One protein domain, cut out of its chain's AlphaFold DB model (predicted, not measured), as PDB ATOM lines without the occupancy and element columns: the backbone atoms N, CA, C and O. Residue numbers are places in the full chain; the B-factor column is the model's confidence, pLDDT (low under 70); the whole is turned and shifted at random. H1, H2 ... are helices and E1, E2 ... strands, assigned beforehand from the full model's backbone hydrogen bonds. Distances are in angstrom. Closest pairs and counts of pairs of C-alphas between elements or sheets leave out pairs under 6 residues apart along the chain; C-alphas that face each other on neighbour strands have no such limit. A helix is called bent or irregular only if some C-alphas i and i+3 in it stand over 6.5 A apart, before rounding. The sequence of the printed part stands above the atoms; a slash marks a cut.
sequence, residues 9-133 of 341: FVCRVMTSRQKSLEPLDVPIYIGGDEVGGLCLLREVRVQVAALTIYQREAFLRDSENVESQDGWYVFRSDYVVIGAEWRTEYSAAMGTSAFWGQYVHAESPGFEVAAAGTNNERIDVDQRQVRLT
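AT A GLANCE: This is residues 9 to 133 of the 341 residues of an uncharacterized protein of Stenotrophomonas maltophilia Ab55555 (UniProt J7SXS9). A curled, strongly twisted sheet of five strands has H1 over one face and H2 on the other, making three layers; the small sheet E4-E5 lies off toward one end, and the tail, residues 106 to 133, runs outside toward the other. The 125 printed residues, under half in named elements, follow the order E1 E2 E3 E4 H1 E5 E6 H2 E7; the class is mixed, helices and strands. The antiparallel main sheet runs E2-E3-E6-E1-E7. The whole is compact, with a radius of gyration of the C-alphas of 14.3 A, and only just elongated, spanning 47 by 32 by 27 A.

HOW THE PARTS SIT: E1, residues 9 to 15, pairs with E6, residues 78 to 83 (N 11 and O 80, 2.9 A), and E7, residues 103 to 105 (N 14 and O 104, 2.8 A). E2, residues 25 to 30, and E3, residues 33 to 39, form a hairpin (N 28 and O 36, 2.8 A); E3 also pairs with E6 (N 39 and O 79, 2.7 A). E4, residues 45 to 47, pairs with E5, residues 72 to 74 (N 46 and O 73, 2.9 A). H1, residues 53 to 62, is on the main sheet at a height of 8.1 A; its closest C-alphas to E6 are Tyr 54 and Val 81, 5.8 A. H2, residues 84 to 100, is on the opposite face; Ala 98 and Val 104 of E7 are closest, 5.4 A between C-alphas. E6, H2 and E7 form a split strand-helix-strand unit, E1 between its strands, with a right-handed crossover. Every O i to N i+4 pair of H1 is within hydrogen-bond range; H2 has 6 of 13, and 9 of 14 O i to N i+3.

IN THESE COORDINATES: E1, 17.9 A long, begins at C-alpha 9 (-24.428, 40.915, -1.654). H2, 20.4 A, has a kink of 73 degrees near residue 93 and is irregular, C-alphas 95 and 98 being 7.7 A apart. E7 ends at C-alpha 105 (-17.807, 49.971, 3.662).

THE WHOLE: The farthest C-alphas, Asp 70 and Arg 131, are 48.2 A apart. The printed part has no cut, and no link is long. Residues 123 to 124 pair parallel with residues 28 to 29 of E2. The pLDDT is under 70 in 22 residues, among them 106 to 120.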
ATOM      1  N   PHE A   9     -24.593  39.543  -2.103       93.06
ATOM      2  CA  PHE A   9     -24.428  40.915  -1.654       93.06
ATOM      3  C   PHE A   9     -22.969  41.347  -1.853       93.06
ATOM      4  O   PHE A   9     -22.067  40.850  -1.178       93.06
ATOM      5  N   VAL A  10     -22.743  42.296  -2.765       93.19
ATOM      6  CA  VAL A  10     -21.407  42.814  -3.105       93.19
ATOM      7  C   VAL A  10     -21.289  44.279  -2.698       93.19
ATOM      8  O   VAL A  10     -22.056  45.127  -3.163       93.19
ATOM      9  N   CYS A  11     -20.294  44.605  -1.875       92.75
ATOM     10  CA  CYS A  11     -20.040  45.975  -1.438       92.75
ATOM     11  C   CYS A  11     -18.564  46.354  -1.560       92.75
ATOM     12  O   CYS A  11     -17.677  45.574  -1.215       92.75
ATOM     13  N   ARG A  12     -18.304  47.592  -1.992       92.44
ATOM     14  CA  ARG A  12     -16.968  48.195  -1.941       92.44
ATOM     15  C   ARG A  12     -16.560  48.440  -0.498       92.44
ATOM     16  O   ARG A  12     -17.372  48.913   0.305       92.44
ATOM     17  N   VAL A  13     -15.296  48.193  -0.193       91.12
ATOM     18  CA  VAL A  13     -14.728  48.435   1.133       91.12
ATOM     19  C   VAL A  13     -13.365  49.112   1.047       91.12
ATOM     20  O   VAL A  13     -12.714  49.140   0.004       91.12
ATOM     21  N   MET A  14     -12.938  49.668   2.174       87.12
ATOM     22  CA  MET A  14     -11.586  50.155   2.411       87.12
ATOM     23  C   MET A  14     -10.997  49.372   3.583       87.12
ATOM     24  O   MET A  14     -11.657  49.216   4.610       87.12
ATOM     25  N   THR A  15      -9.774  48.868   3.437       81.75
ATOM     26  CA  THR A  15      -9.151  47.941   4.394       81.75
ATOM     27  C   THR A  15      -7.665  48.225   4.547       81.75
ATOM     28  O   THR A  15      -6.979  48.455   3.550       81.75
ATOM     29  N   SER A  16      -7.160  48.229   5.785       73.88
ATOM     30  CA  SER A  16      -5.721  48.345   6.051       73.88
ATOM     31  C   SER A  16      -4.992  47.011   5.927       73.88
ATOM     32  O   SER A  16      -3.773  46.984   6.069       73.88
ATOM     33  N   ARG A  17      -5.695  45.900   5.674       79.50
ATOM     34  CA  ARG A  17      -5.068  44.577   5.563       79.50
ATOM     35  C   ARG A  17      -3.935  44.577   4.542       79.50
ATOM     36  O   ARG A  17      -4.024  45.198   3.482       79.50
ATOM     37  N   GLN A  18      -2.861  43.872   4.886       75.06
ATOM     38  CA  GLN A  18      -1.725  43.714   3.996       75.06
ATOM     39  C   GLN A  18      -2.167  42.948   2.746       75.06
ATOM     40  O   GLN A  18      -2.782  41.888   2.841       75.06
ATOM     41  N   LYS A  19      -1.867  43.497   1.569       72.62
ATOM     42  CA  LYS A  19      -2.116  42.810   0.301       72.62
ATOM     43  C   LYS A  19      -1.030  41.761   0.079       72.62
ATOM     44  O   LYS A  19       0.157  42.063   0.223       72.62
ATOM     45  N   SER A  20      -1.426  40.547  -0.280       67.25
ATOM     46  CA  SER A  20      -0.516  39.543  -0.830       67.25
ATOM     47  C   SER A  20      -0.170  39.870  -2.285       67.25
ATOM     48  O   SER A  20      -0.885  40.608  -2.961       67.25
ATOM     49  N   LEU A  21       0.949  39.321  -2.770       65.88
ATOM     50  CA  LEU A  21       1.334  39.417  -4.186       65.88
ATOM     51  C   LEU A  21       0.347  38.676  -5.101       65.88
ATOM     52  O   LEU A  21       0.196  39.042  -6.263       65.88
ATOM     53  N   GLU A  22      -0.329  37.660  -4.565       70.69
ATOM     54  CA  GLU A  22      -1.389  36.924  -5.248       70.69
ATOM     55  C   GLU A  22      -2.767  37.374  -4.735       70.69
ATOM     56  O   GLU A  22      -2.896  37.645  -3.539       70.69
ATOM     57  N   PRO A  23      -3.799  37.466  -5.595       69.06
ATOM     58  CA  PRO A  23      -5.148  37.836  -5.176       69.06
ATOM     59  C   PRO A  23      -5.701  36.784  -4.210       69.06
ATOM     60  O   PRO A  23      -5.970  35.653  -4.612       69.06
ATOM     61  N   LEU A  24      -5.867  37.158  -2.941       79.38
ATOM     62  CA  LEU A  24      -6.403  36.281  -1.906       79.38
ATOM     63  C   LEU A  24      -7.780  36.776  -1.467       79.38
ATOM     64  O   LEU A  24      -7.966  37.962  -1.172       79.38
ATOM     65  N   ASP A  25      -8.721  35.843  -1.385       88.94
ATOM     66  CA  ASP A  25      -9.985  36.057  -0.696       88.94
ATOM     67  C   ASP A  25      -9.796  35.662   0.763       88.94
ATOM     68  O   ASP A  25      -9.417  34.530   1.061       88.94
ATOM     69  N   VAL A  26     -10.051  36.588   1.683       92.19
ATOM     70  CA  VAL A  26     -10.092  36.253   3.106       92.19
ATOM     71  C   VAL A  26     -11.506  35.770   3.428       92.19
ATOM     72  O   VAL A  26     -12.430  36.590   3.379       92.19
ATOM     73  N   PRO A  27     -11.711  34.485   3.758       94.31
ATOM     74  CA  PRO A  27     -13.038  33.949   4.002       94.31
ATOM     75  C   PRO A  27     -13.659  34.567   5.261       94.31
ATOM     76  O   PRO A  27     -12.989  34.802   6.275       94.31
ATOM     77  N   ILE A  28     -14.955  34.855   5.177       95.19
ATOM     78  CA  ILE A  28     -15.773  35.473   6.221       95.19
ATOM     79  C   ILE A  28     -16.716  34.410   6.774       95.19
ATOM     80  O   ILE A  28     -17.424  33.757   6.013       95.19
ATOM     81  N   TYR A  29     -16.755  34.278   8.096       95.25
ATOM     82  CA  TYR A  29     -17.543  33.281   8.804       95.25
ATOM     83  C   TYR A  29     -18.564  33.924   9.741       95.25
ATOM     84  O   TYR A  29     -18.260  34.893  10.441       95.25
ATOM     85  N   ILE A  30     -19.760  33.344   9.802       93.44
ATOM     86  CA  ILE A  30     -20.818  33.677  10.762       93.44
ATOM     87  C   ILE A  30     -21.226  32.381  11.458       93.44
ATOM     88  O   ILE A  30     -21.584  31.413  10.804       93.44
ATOM     89  N   GLY A  31     -21.147  32.331  12.792       89.44
ATOM     90  CA  GLY A  31     -21.573  31.142  13.545       89.44
ATOM     91  C   GLY A  31     -20.772  29.862  13.254       89.44
ATOM     92  O   GLY A  31     -21.188  28.788  13.671       89.44
ATOM     93  N   GLY A  32     -19.623  29.970  12.578       91.69
ATOM     94  CA  GLY A  32     -18.805  28.830  12.155       91.69
ATOM     95  C   GLY A  32     -18.964  28.444  10.682       91.69
ATOM     96  O   GLY A  32     -18.109  27.715  10.187       91.69
ATOM     97  N   ASP A  33     -19.960  28.991   9.984       94.69
ATOM     98  CA  ASP A  33     -20.204  28.756   8.559       94.69
ATOM     99  C   ASP A  33     -19.531  29.832   7.704       94.69
ATOM    100  O   ASP A  33     -19.562  31.010   8.063       94.69
ATOM    101  N   GLU A  34     -18.913  29.445   6.584       95.56
ATOM    102  CA  GLU A  34     -18.372  30.403   5.615       95.56
ATOM    103  C   GLU A  34     -19.521  31.038   4.832       95.56
ATOM    104  O   GLU A  34     -20.310  30.345   4.193       95.56
ATOM    105  N   VAL A  35     -19.607  32.364   4.877       95.38
ATOM    106  CA  VAL A  35     -20.711  33.130   4.282       95.38
ATOM    107  C   VAL A  35     -20.277  33.974   3.090       95.38
ATOM    108  O   VAL A  35     -21.110  34.611   2.443       95.38
ATOM    109  N   GLY A  36     -18.973  34.054   2.828       95.81
ATOM    110  CA  GLY A  36     -18.426  34.916   1.794       95.81
ATOM    111  C   GLY A  36     -16.933  35.184   1.935       95.81
ATOM    112  O   GLY A  36     -16.230  34.516   2.689       95.81
ATOM    113  N   GLY A  37     -16.458  36.213   1.237       95.25
ATOM    114  CA  GLY A  37     -15.049  36.590   1.197       95.25
ATOM    115  C   GLY A  37     -14.820  38.100   1.153       95.25
ATOM    116  O   GLY A  37     -15.587  38.860   0.558       95.25
ATOM    117  N   LEU A  38     -13.734  38.537   1.789       94.62
ATOM    118  CA  LEU A  38     -13.125  39.848   1.587       94.62
ATOM    119  C   LEU A  38     -12.042  39.721   0.510       94.62
ATOM    120  O   LEU A  38     -10.989  39.133   0.747       94.62
ATOM    121  N   CYS A  39     -12.287  40.315  -0.649       93.19
ATOM    122  CA  CYS A  39     -11.388  40.318  -1.791       93.19
ATOM    123  C   CYS A  39     -10.473  41.556  -1.753       93.19
ATOM    124  O   CYS A  39     -10.929  42.688  -1.960       93.19
ATOM    125  N   LEU A  40      -9.175  41.342  -1.517       90.50
ATOM    126  CA  LEU A  40      -8.145  42.392  -1.468       90.50
ATOM    127  C   LEU A  40      -7.597  42.697  -2.871       90.50
ATOM    128  O   LEU A  40      -6.470  42.340  -3.212       90.50
ATOM    129  N   LEU A  41      -8.429  43.306  -3.713       89.38
ATOM    130  CA  LEU A  41      -8.195  43.416  -5.152       89.38
ATOM    131  C   LEU A  41      -7.767  44.805  -5.625       89.38
ATOM    132  O   LEU A  41      -7.307  44.920  -6.757       89.38
ATOM    133  N   ARG A  42      -7.890  45.867  -4.820       88.25
ATOM    134  CA  ARG A  42      -7.619  47.247  -5.264       88.25
ATOM    135  C   ARG A  42      -6.248  47.345  -5.938       88.25
ATOM    136  O   ARG A  42      -5.247  46.969  -5.335       88.25
ATOM    137  N   GLU A  43      -6.197  47.882  -7.152       87.50
ATOM    138  CA  GLU A  43      -4.984  48.053  -7.973       87.50
ATOM    139  C   GLU A  43      -4.263  46.743  -8.347       87.50
ATOM    140  O   GLU A  43      -3.172  46.774  -8.915       87.50
ATOM    141  N   VAL A  44      -4.862  45.582  -8.073       87.31
ATOM    142  CA  VAL A  44      -4.320  44.279  -8.459       87.31
ATOM    143  C   VAL A  44      -4.749  43.969  -9.889       87.31
ATOM    144  O   VAL A  44      -5.935  44.018 -10.230       87.31
ATOM    145  N   ARG A  45      -3.768  43.643 -10.736       89.69
ATOM    146  CA  ARG A  45      -3.998  43.185 -12.107       89.69
ATOM    147  C   ARG A  45      -4.208  41.674 -12.112       89.69
ATOM    148  O   ARG A  45      -3.315  40.928 -11.726       89.69
ATOM    149  N   VAL A  46      -5.359  41.231 -12.602       90.38
ATOM    150  CA  VAL A  46      -5.785  39.827 -12.576       90.38
ATOM    151  C   VAL A  46      -6.228  39.339 -13.950       90.38
ATOM    152  O   VAL A  46      -6.688  40.124 -14.783       90.38
ATOM    153  N   GLN A  47      -6.119  38.032 -14.179       92.56
ATOM    154  CA  GLN A  47      -6.684  37.390 -15.359       92.56
ATOM    155  C   GLN A  47      -8.142  37.015 -15.074       92.56
ATOM    156  O   GLN A  47      -8.415  36.243 -14.158       92.56
ATOM    157  N   VAL A  48      -9.083  37.520 -15.876       91.00
ATOM    158  CA  VAL A  48     -10.533  37.346 -15.649       91.00
ATOM    159  C   VAL A  48     -10.935  35.866 -15.636       91.00
ATOM    160  O   VAL A  48     -11.805  35.457 -14.872       91.00
ATOM    161  N   ALA A  49     -10.262  35.037 -16.439       91.81
ATOM    162  CA  ALA A  49     -10.508  33.596 -16.496       91.81
ATOM    163  C   ALA A  49     -10.085  32.833 -15.224       91.81
ATOM    164  O   ALA A  49     -10.556  31.719 -15.011       91.81
ATOM    165  N   ALA A  50      -9.210  33.415 -14.398       92.12
ATOM    166  CA  ALA A  50      -8.667  32.796 -13.190       92.12
ATOM    167  C   ALA A  50      -9.335  33.300 -11.898       92.12
ATOM    168  O   ALA A  50      -8.888  32.947 -10.809       92.12
ATOM    169  N   LEU A  51     -10.385  34.124 -12.001       92.75
ATOM    170  CA  LEU A  51     -11.079  34.659 -10.831       92.75
ATOM    171  C   LEU A  51     -11.822  33.561 -10.077       92.75
ATOM    172  O   LEU A  51     -12.549  32.755 -10.675       92.75
ATOM    173  N   THR A  52     -11.697  33.600  -8.753       93.75
ATOM    174  CA  THR A  52     -12.559  32.842  -7.842       93.75
ATOM    175  C   THR A  52     -14.016  33.296  -7.982       93.75
ATOM    176  O   THR A  52     -14.325  34.288  -8.652       93.75
ATOM    177  N   ILE A  53     -14.938  32.581  -7.333       92.75
ATOM    178  CA  ILE A  53     -16.352  32.966  -7.339       92.75
ATOM    179  C   ILE A  53     -16.560  34.363  -6.733       92.75
ATOM    180  O   ILE A  53     -17.185  35.205  -7.370       92.75
ATOM    181  N   TYR A  54     -15.939  34.668  -5.590       94.56
ATOM    182  CA  TYR A  54     -16.064  35.980  -4.950       94.56
ATOM    183  C   TYR A  54     -15.439  37.091  -5.803       94.56
ATOM    184  O   TYR A  54     -16.046  38.139  -6.020       94.56
ATOM    185  N   GLN A  55     -14.262  36.850  -6.380       94.31
ATOM    186  CA  GLN A  55     -13.598  37.830  -7.242       94.31
ATOM    187  C   GLN A  55     -14.380  38.091  -8.531       94.31
ATOM    188  O   GLN A  55     -14.360  39.208  -9.046       94.31
ATOM    189  N   ARG A  56     -15.092  37.087  -9.051       93.56
ATOM    190  CA  ARG A  56     -15.972  37.240 -10.211       93.56
ATOM    191  C   ARG A  56     -17.160  38.144  -9.899       93.56
ATOM    192  O   ARG A  56     -17.432  39.048 -10.682       93.56
ATOM    193  N   GLU A  57     -17.811  37.957  -8.756       94.25
ATOM    194  CA  GLU A  57     -18.907  38.833  -8.316       94.25
ATOM    195  C   GLU A  57     -18.420  40.270  -8.075       94.25
ATOM    196  O   GLU A  57     -19.039  41.238  -8.525       94.25
ATOM    197  N   ALA A  58     -17.244  40.426  -7.459       93.50
ATOM    198  CA  ALA A  58     -16.585  41.722  -7.338       93.50
ATOM    199  C   ALA A  58     -16.285  42.341  -8.716       93.50
ATOM    200  O   ALA A  58     -16.495  43.537  -8.913       93.50
ATOM    201  N   PHE A  59     -15.824  41.543  -9.685       93.06
ATOM    202  CA  PHE A  59     -15.521  41.997 -11.045       93.06
ATOM    203  C   PHE A  59     -16.770  42.510 -11.758       93.06
ATOM    204  O   PHE A  59     -16.722  43.593 -12.338       93.06
ATOM    205  N   LEU A  60     -17.891  41.788 -11.686       91.75
ATOM    206  CA  LEU A  60     -19.157  42.219 -12.290       91.75
ATOM    207  C   LEU A  60     -19.600  43.588 -11.751       91.75
ATOM    208  O   LEU A  60     -20.104  44.414 -12.510       91.75
ATOM    209  N   ARG A  61     -19.342  43.858 -10.465       90.12
ATOM    210  CA  ARG A  61     -19.650  45.137  -9.812       90.12
ATOM    211  C   ARG A  61     -18.642  46.254 -10.107       90.12
ATOM    212  O   ARG A  61     -19.018  47.423 -10.178       90.12
ATOM    213  N   ASP A  62     -17.355  45.936 -10.230       90.38
ATOM    214  CA  ASP A  62     -16.290  46.925 -10.463       90.38
ATOM    215  C   ASP A  62     -16.186  47.345 -11.937       90.38
ATOM    216  O   ASP A  62     -15.904  48.507 -12.239       90.38
ATOM    217  N   SER A  63     -16.437  46.400 -12.849       88.00
ATOM    218  CA  SER A  63     -16.303  46.567 -14.301       88.00
ATOM    219  C   SER A  63     -17.489  47.259 -14.964       88.00
ATOM    220  O   SER A  63     -17.456  47.427 -16.180       88.00
ATOM    221  N   GLU A  64     -18.504  47.705 -14.209       77.50
ATOM    222  CA  GLU A  64     -19.631  48.481 -14.742       77.50
ATOM    223  C   GLU A  64     -19.099  49.599 -15.672       77.50
ATOM    224  O   GLU A  64     -18.557  50.615 -15.219       77.50
ATOM    225  N   ASN A  65     -19.249  49.391 -16.989       65.31
ATOM    226  CA  ASN A  65     -18.815  50.254 -18.102       65.31
ATOM    227  C   ASN A  65     -17.316  50.258 -18.490       65.31
ATOM    228  O   ASN A  65     -16.879  51.188 -19.169       65.31
ATOM    229  N   VAL A  66     -16.519  49.255 -18.109       73.94
ATOM    230  CA  VAL A  66     -15.122  49.099 -18.559       73.94
ATOM    231  C   VAL A  66     -14.896  47.693 -19.103       73.94
ATOM    232  O   VAL A  66     -15.003  46.709 -18.375       73.94
ATOM    233  N   GLU A  67     -14.554  47.603 -20.389       72.38
ATOM    234  CA  GLU A  67     -14.174  46.338 -21.017       72.38
ATOM    235  C   GLU A  67     -12.807  45.871 -20.504       72.38
ATOM    236  O   GLU A  67     -11.875  46.664 -20.332       72.38
ATOM    237  N   SER A  68     -12.679  44.566 -20.256       75.56
ATOM    238  CA  SER A  68     -11.384  43.957 -19.970       75.56
ATOM    239  C   SER A  68     -10.501  44.016 -21.219       75.56
ATOM    240  O   SER A  68     -10.942  43.724 -22.329       75.56
ATOM    241  N   GLN A  69      -9.235  44.395 -21.046       75.06
ATOM    242  CA  GLN A  69      -8.262  44.422 -22.138       75.06
ATOM    243  C   GLN A  69      -7.511  43.094 -22.151       75.06
ATOM    244  O   GLN A  69      -6.884  42.723 -21.156       75.06
ATOM    245  N   ASP A  70      -7.602  42.356 -23.257       83.06
ATOM    246  CA  ASP A  70      -6.912  41.074 -23.458       83.06
ATOM    247  C   ASP A  70      -7.183  40.028 -22.355       83.06
ATOM    248  O   ASP A  70      -6.322  39.220 -22.008       83.06
ATOM    249  N   GLY A  71      -8.381  40.054 -21.756       88.62
ATOM    250  CA  GLY A  71      -8.759  39.147 -20.664       88.62
ATOM    251  C   GLY A  71      -8.130  39.479 -19.304       88.62
ATOM    252  O   GLY A  71      -8.256  38.685 -18.369       88.62
ATOM    253  N   TRP A  72      -7.487  40.641 -19.174       91.75
ATOM    254  CA  TRP A  72      -6.967  41.179 -17.919       91.75
ATOM    255  C   TRP A  72      -7.825  42.336 -17.406       91.75
ATOM    256  O   TRP A  72      -8.416  43.094 -18.178       91.75
ATOM    257  N   TYR A  73      -7.856  42.495 -16.085       92.19
ATOM    258  CA  TYR A  73      -8.562  43.584 -15.418       92.19
ATOM    259  C   TYR A  73      -7.761  44.114 -14.225       92.19
ATOM    260  O   TYR A  73      -7.029  43.358 -13.588       92.19
ATOM    261  N   VAL A  74      -7.886  45.413 -13.937       91.00
ATOM    262  CA  VAL A  74      -7.304  46.059 -12.751       91.00
ATOM    263  C   VAL A  74      -8.446  46.613 -11.915       91.00
ATOM    264  O   VAL A  74      -9.156  47.516 -12.357       91.00
ATOM    265  N   PHE A  75      -8.626  46.069 -10.716       90.44
ATOM    266  CA  PHE A  75      -9.712  46.482  -9.833       90.44
ATOM    267  C   PHE A  75      -9.487  47.873  -9.248       90.44
ATOM    268  O   PHE A  75      -8.373  48.237  -8.867       90.44
ATOM    269  N   ARG A  76     -10.564  48.647  -9.100       89.62
ATOM    270  CA  ARG A  76     -10.512  50.002  -8.522       89.62
ATOM    271  C   ARG A  76     -10.657  50.011  -7.005       89.62
ATOM    272  O   ARG A  76     -10.411  51.028  -6.361       89.62
ATOM    273  N   SER A  77     -11.129  48.918  -6.417       90.38
ATOM    274  CA  SER A  77     -11.473  48.841  -4.997       90.38
ATOM    275  C   SER A  77     -11.322  47.425  -4.458       90.38
ATOM    276  O   SER A  77     -11.240  46.465  -5.223       90.38
ATOM    277  N   ASP A  78     -11.288  47.327  -3.132       91.69
ATOM    278  CA  ASP A  78     -11.461  46.072  -2.411       91.69
ATOM    279  C   ASP A  78     -12.961  45.818  -2.224       91.69
ATOM    280  O   ASP A  78     -13.769  46.758  -2.200       91.69
ATOM    281  N   TYR A  79     -13.342  44.551  -2.099       93.50
ATOM    282  CA  TYR A  79     -14.744  44.146  -2.082       93.50
ATOM    283  C   TYR A  79     -15.025  43.145  -0.976       93.50
ATOM    284  O   TYR A  79     -14.217  42.270  -0.698       93.50
ATOM    285  N   VAL A  80     -16.203  43.254  -0.378       95.44
ATOM    286  CA  VAL A  80     -16.804  42.162   0.380       95.44
ATOM    287  C   VAL A  80     -17.925  41.566  -0.448       95.44
ATOM    288  O   VAL A  80     -18.765  42.298  -0.975       95.44
ATOM    289  N   VAL A  81     -17.919  40.242  -0.537       96.00
ATOM    290  CA  VAL A  81     -18.920  39.436  -1.228       96.00
ATOM    291  C   VAL A  81     -19.504  38.456  -0.225       96.00
ATOM    292  O   VAL A  81     -18.760  37.681   0.364       96.00
ATOM    293  N   ILE A  82     -20.817  38.510  -0.010       96.69
ATOM    294  CA  ILE A  82     -21.551  37.683   0.960       96.69
ATOM    295  C   ILE A  82     -22.696  36.986   0.234       96.69
ATOM    296  O   ILE A  82     -23.367  37.632  -0.567       96.69
ATOM    297  N   GLY A  83     -22.943  35.704   0.507       96.25
ATOM    298  CA  GLY A  83     -24.111  34.991  -0.023       96.25
ATOM    299  C   GLY A  83     -25.413  35.719   0.326       96.25
ATOM    300  O   GLY A  83     -25.570  36.247   1.432       96.25
ATOM    301  N   ALA A  84     -26.343  35.819  -0.622       94.12
ATOM    302  CA  ALA A  84     -27.585  36.570  -0.453       94.12
ATOM    303  C   ALA A  84     -28.429  36.064   0.728       94.12
ATOM    304  O   ALA A  84     -29.106  36.860   1.384       94.12
ATOM    305  N   GLU A  85     -28.347  34.772   1.040       95.06
ATOM    306  CA  GLU A  85     -28.994  34.131   2.182       95.06
ATOM    307  C   GLU A  85     -28.493  34.651   3.537       95.06
ATOM    308  O   GLU A  85     -29.267  34.677   4.488       95.06
ATOM    309  N   TRP A  86     -27.255  35.152   3.611       94.88
ATOM    310  CA  TRP A  86     -26.638  35.716   4.820       94.88
ATOM    311  C   TRP A  86     -26.723  37.241   4.897       94.88
ATOM    312  O   TRP A  86     -26.156  37.876   5.795       94.88
ATOM    313  N   ARG A  87     -27.399  37.875   3.931       92.19
ATOM    314  CA  ARG A  87     -27.436  39.335   3.809       92.19
ATOM    315  C   ARG A  87     -27.981  40.003   5.066       92.19
ATOM    316  O   ARG A  87     -27.482  41.064   5.440       92.19
ATOM    317  N   THR A  88     -28.999  39.425   5.695       91.19
ATOM    318  CA  THR A  88     -29.659  40.018   6.868       91.19
ATOM    319  C   THR A  88     -28.719  40.021   8.071       91.19
ATOM    320  O   THR A  88     -28.496  41.062   8.691       91.19
ATOM    321  N   GLU A  89     -28.112  38.875   8.352       91.94
ATOM    322  CA  GLU A  89     -27.166  38.629   9.436       91.94
ATOM    323  C   GLU A  89     -25.922  39.500   9.268       91.94
ATOM    324  O   GLU A  89     -25.502  40.182  10.206       91.94
ATOM    325  N   TYR A  90     -25.368  39.533   8.055       92.31
ATOM    326  CA  TYR A  90     -24.223  40.372   7.735       92.31
ATOM    327  C   TYR A  90     -24.551  41.860   7.885       92.31
ATOM    328  O   TYR A  90     -23.804  42.593   8.529       92.31
ATOM    329  N   SER A  91     -25.689  42.317   7.347       90.06
ATOM    330  CA  SER A  91     -26.100  43.726   7.426       90.06
ATOM    331  C   SER A  91     -26.274  44.190   8.874       90.06
ATOM    332  O   SER A  91     -25.924  45.324   9.199       90.06
ATOM    333  N   ALA A  92     -26.755  43.313   9.762       88.06
ATOM    334  CA  ALA A  92     -26.885  43.607  11.188       88.06
ATOM    335  C   ALA A  92     -25.524  43.794  11.890       88.06
ATOM    336  O   ALA A  92     -25.418  44.603  12.812       88.06
ATOM    337  N   ALA A  93     -24.481  43.085  11.446       88.25
ATOM    338  CA  ALA A  93     -23.122  43.171  11.991       88.25
ATOM    339  C   ALA A  93     -22.208  44.157  11.234       88.25
ATOM    340  O   ALA A  93     -21.107  44.474  11.688       88.25
ATOM    341  N   MET A  94     -22.658  44.670  10.087       87.94
ATOM    342  CA  MET A  94     -21.869  45.505   9.178       87.94
ATOM    343  C   MET A  94     -21.289  46.746   9.867       87.94
ATOM    344  O   MET A  94     -20.140  47.107   9.637       87.94
ATOM    345  N   GLY A  95     -22.049  47.361  10.780       84.38
ATOM    346  CA  GLY A  95     -21.630  48.567  11.505       84.38
ATOM    347  C   GLY A  95     -20.411  48.387  12.419       84.38
ATOM    348  O   GLY A  95     -19.871  49.377  12.911       84.38
ATOM    349  N   THR A  96     -19.969  47.150  12.659       87.62
ATOM    350  CA  THR A  96     -18.793  46.821  13.476       87.62
ATOM    351  C   THR A  96     -17.681  46.140  12.668       87.62
ATOM    352  O   THR A  96     -16.691  45.704  13.257       87.62
ATOM    353  N   SER A  97     -17.770  46.101  11.330       90.25
ATOM    354  CA  SER A  97     -16.772  45.459  10.453       90.25
ATOM    355  C   SER A  97     -15.362  46.013  10.609       90.25
ATOM    356  O   SER A  97     -14.380  45.283  10.485       90.25
ATOM    357  N   ALA A  98     -15.246  47.287  10.970       89.50
ATOM    358  CA  ALA A  98     -13.967  47.910  11.271       89.50
ATOM    359  C   ALA A  98     -13.258  47.224  12.455       89.50
ATOM    360  O   ALA A  98     -12.032  47.123  12.486       89.50
ATOM    361  N   PHE A  99     -14.027  46.687  13.405       89.12
ATOM    362  CA  PHE A  99     -13.506  45.927  14.529       89.12
ATOM    363  C   PHE A  99     -13.146  44.491  14.129       89.12
ATOM    364  O   PHE A  99     -11.978  44.119  14.224       89.12
ATOM    365  N   TRP A 100     -14.089  43.658  13.684       88.19
ATOM    366  CA  TRP A 100     -13.819  42.228  13.439       88.19
ATOM    367  C   TRP A 100     -13.135  41.948  12.089       88.19
ATOM    368  O   TRP A 100     -12.288  41.063  11.996       88.19
ATOM    369  N   GLY A 101     -13.430  42.741  11.061       87.38
ATOM    370  CA  GLY A 101     -12.918  42.569   9.700       87.38
ATOM    371  C   GLY A 101     -11.684  43.410   9.371       87.38
ATOM    372  O   GLY A 101     -10.923  43.029   8.481       87.38
ATOM    373  N   GLN A 102     -11.448  44.503  10.110       87.62
ATOM    374  CA  GLN A 102     -10.454  45.544   9.789       87.62
ATOM    375  C   GLN A 102     -10.731  46.233   8.440       87.62
ATOM    376  O   GLN A 102      -9.809  46.592   7.712       87.62
ATOM    377  N   TYR A 103     -12.008  46.422   8.103       89.75
ATOM    378  CA  TYR A 103     -12.423  47.164   6.916       89.75
ATOM    379  C   TYR A 103     -13.702  47.965   7.167       89.75
ATOM    380  O   TYR A 103     -14.502  47.634   8.044       89.75
ATOM    381  N   VAL A 104     -13.907  49.003   6.364       89.12
ATOM    382  CA  VAL A 104     -15.103  49.856   6.368       89.12
ATOM    383  C   VAL A 104     -15.751  49.862   4.991       89.12
ATOM    384  O   VAL A 104     -15.057  49.859   3.977       89.12
ATOM    385  N   HIS A 105     -17.076  49.896   4.928       88.62
ATOM    386  CA  HIS A 105     -17.807  49.971   3.662       88.62
ATOM    387  C   HIS A 105     -17.699  51.379   3.068       88.62
ATOM    388  O   HIS A 105     -17.902  52.377   3.763       88.62
ATOM    389  N   ALA A 106     -17.352  51.458   1.779       69.00
ATOM    390  CA  ALA A 106     -16.884  52.672   1.095       69.00
ATOM    391  C   ALA A 106     -17.947  53.775   0.912       69.00
ATOM    392  O   ALA A 106     -17.625  54.869   0.458       69.00
ATOM    393  N   GLU A 107     -19.198  53.530   1.301       62.84
ATOM    394  CA  GLU A 107     -20.218  54.581   1.447       62.84
ATOM    395  C   GLU A 107     -19.954  55.490   2.672       62.84
ATOM    396  O   GLU A 107     -20.647  56.485   2.880       62.84
ATOM    397  N   SER A 108     -18.919  55.184   3.463       49.69
ATOM    398  CA  SER A 108     -18.436  55.987   4.592       49.69
ATOM    399  C   SER A 108     -17.326  56.968   4.160       49.69
ATOM    400  O   SER A 108     -16.432  56.583   3.405       49.69
ATOM    401  N   PRO A 109     -17.323  58.231   4.628       39.94
ATOM    402  CA  PRO A 109     -16.454  59.276   4.084       39.94
ATOM    403  C   PRO A 109     -14.953  59.067   4.368       39.94
ATOM    404  O   PRO A 109     -14.555  58.901   5.514       39.94
ATOM    405  N   GLY A 110     -14.132  59.189   3.315       45.50
ATOM    406  CA  GLY A 110     -12.938  60.052   3.281       45.50
ATOM    407  C   GLY A 110     -11.703  59.699   4.117       45.50
ATOM    408  O   GLY A 110     -11.093  60.620   4.657       45.50
ATOM    409  N   PHE A 111     -11.290  58.433   4.203       50.06
ATOM    410  CA  PHE A 111     -10.002  58.084   4.817       50.06
ATOM    411  C   PHE A 111      -9.023  57.513   3.789       50.06
ATOM    412  O   PHE A 111      -9.337  56.556   3.083       50.06
ATOM    413  N   GLU A 112      -7.818  58.081   3.733       51.88
ATOM    414  CA  GLU A 112      -6.681  57.415   3.103       51.88
ATOM    415  C   GLU A 112      -6.262  56.244   3.990       51.88
ATOM    416  O   GLU A 112      -6.015  56.398   5.187       51.88
ATOM    417  N   VAL A 113      -6.232  55.053   3.400       53.84
ATOM    418  CA  VAL A 113      -5.914  53.824   4.116       53.84
ATOM    419  C   VAL A 113      -4.462  53.461   3.860       53.84
ATOM    420  O   VAL A 113      -4.087  53.158   2.727       53.84
ATOM    421  N   ALA A 114      -3.659  53.463   4.920       52.41
ATOM    422  CA  ALA A 114      -2.309  52.924   4.879       52.41
ATOM    423  C   ALA A 114      -2.381  51.409   5.099       52.41
ATOM    424  O   ALA A 114      -3.007  50.949   6.053       52.41
ATOM    425  N   ALA A 115      -1.731  50.632   4.232       53.16
ATOM    426  CA  ALA A 115      -1.641  49.190   4.413       53.16
ATOM    427  C   ALA A 115      -0.828  48.877   5.680       53.16
ATOM    428  O   ALA A 115       0.384  49.070   5.708       53.16
ATOM    429  N   ALA A 116      -1.494  48.407   6.725       50.91
ATOM    430  CA  ALA A 116      -0.949  47.399   7.616       50.91
ATOM    431  C   ALA A 116      -2.078  46.741   8.416       50.91
ATOM    432  O   ALA A 116      -2.975  47.372   8.986       50.91
ATOM    433  N   GLY A 117      -2.037  45.422   8.414       50.38
ATOM    434  CA  GLY A 117      -3.003  44.582   9.076       50.38
ATOM    435  C   GLY A 117      -2.454  43.173   9.134       50.38
ATOM    436  O   GLY A 117      -1.589  42.789   8.351       50.38
ATOM    437  N   THR A 118      -2.971  42.419  10.086       53.50
ATOM    438  CA  THR A 118      -2.623  41.021  10.296       53.50
ATOM    439  C   THR A 118      -3.119  40.188   9.114       53.50
ATOM    440  O   THR A 118      -4.266  40.354   8.683       53.50
ATOM    441  N   ASN A 119      -2.294  39.262   8.622       56.69
ATOM    442  CA  ASN A 119      -2.691  38.233   7.656       56.69
ATOM    443  C   ASN A 119      -3.560  37.170   8.348       56.69
ATOM    444  O   ASN A 119      -3.209  35.997   8.424       56.69
ATOM    445  N   ASN A 120      -4.694  37.583   8.918       63.75
ATOM    446  CA  ASN A 120      -5.652  36.614   9.422       63.75
ATOM    447  C   ASN A 120      -6.228  35.890   8.210       63.75
ATOM    448  O   ASN A 120      -6.927  36.517   7.410       63.75
ATOM    449  N   GLU A 121      -5.959  34.590   8.133       74.12
ATOM    450  CA  GLU A 121      -6.461  33.662   7.111       74.12
ATOM    451  C   GLU A 121      -7.992  33.554   7.111       74.12
ATOM    452  O   GLU A 121      -8.570  32.958   6.214       74.12
ATOM    453  N   ARG A 122      -8.654  34.128   8.122       89.12
ATOM    454  CA  ARG A 122     -10.095  34.065   8.345       89.12
ATOM    455  C   ARG A 122     -10.616  35.328   9.030       89.12
ATOM    456  O   ARG A 122      -9.911  35.978   9.810       89.12
ATOM    457  N   ILE A 123     -11.866  35.674   8.745       90.50
ATOM    458  CA  ILE A 123     -12.632  36.713   9.432       90.50
ATOM    459  C   ILE A 123     -13.835  36.072  10.112       90.50
ATOM    460  O   ILE A 123     -14.708  35.547   9.438       90.50
ATOM    461  N   ASP A 124     -13.919  36.185  11.432       90.75
ATOM    462  CA  ASP A 124     -15.104  35.791  12.193       90.75
ATOM    463  C   ASP A 124     -15.954  37.020  12.500       90.75
ATOM    464  O   ASP A 124     -15.509  37.947  13.184       90.75
ATOM    465  N   VAL A 125     -17.173  37.043  11.967       88.88
ATOM    466  CA  VAL A 125     -18.125  38.126  12.204       88.88
ATOM    467  C   VAL A 125     -18.587  38.070  13.649       88.88
ATOM    468  O   VAL A 125     -19.162  37.084  14.113       88.88
ATOM    469  N   ASP A 126     -18.397  39.181  14.348       82.50
ATOM    470  CA  ASP A 126     -18.967  39.357  15.670       82.50
ATOM    471  C   ASP A 126     -20.413  39.850  15.543       82.50
ATOM    472  O   ASP A 126     -20.663  41.039  15.339       82.50
ATOM    473  N   GLN A 127     -21.371  38.925  15.651       74.50
ATOM    474  CA  GLN A 127     -22.806  39.224  15.560       74.50
ATOM    475  C   GLN A 127     -23.362  39.976  16.773       74.50
ATOM    476  O   GLN A 127     -24.545  40.326  16.793       74.50
ATOM    477  N   ARG A 128     -22.553  40.222  17.810       71.75
ATOM    478  CA  ARG A 128     -23.014  40.965  18.981       71.75
ATOM    479  C   ARG A 128     -23.427  42.372  18.559       71.75
ATOM    480  O   ARG A 128     -22.617  43.164  18.077       71.75
ATOM    481  N   GLN A 129     -24.708  42.680  18.742       61.62
ATOM    482  CA  GLN A 129     -25.260  43.982  18.395       61.62
ATOM    483  C   GLN A 129     -24.793  45.026  19.396       61.62
ATOM    484  O   GLN A 129     -25.198  45.013  20.551       61.62
ATOM    485  N   VAL A 130     -23.974  45.973  18.958       64.19
ATOM    486  CA  VAL A 130     -23.506  47.041  19.840       64.19
ATOM    487  C   VAL A 130     -24.106  48.356  19.412       64.19
ATOM    488  O   VAL A 130     -23.950  48.783  18.268       64.19
ATOM    489  N   ARG A 131     -24.711  49.067  20.365       67.44
ATOM    490  CA  ARG A 131     -25.049  50.479  20.185       67.44
ATOM    491  C   ARG A 131     -23.786  51.329  20.265       67.44
ATOM    492  O   ARG A 131     -23.459  51.923  21.293       67.44
ATOM    493  N   LEU A 132     -23.057  51.375  19.157       79.94
ATOM    494  CA  LEU A 132     -21.952  52.301  18.976       79.94
ATOM    495  C   LEU A 132     -22.494  53.722  18.808       79.94
ATOM    496  O   LEU A 132     -23.434  53.964  18.056       79.94
ATOM    497  N   THR A 133     -21.880  54.678  19.501       87.38
ATOM    498  CA  THR A 133     -22.091  56.094  19.166       87.38
ATOM    499  C   THR A 133     -21.323  56.425  17.879       87.38
ATOM    500  O   THR A 133     -20.355  55.724  17.564       87.38
TER     501      THR A 133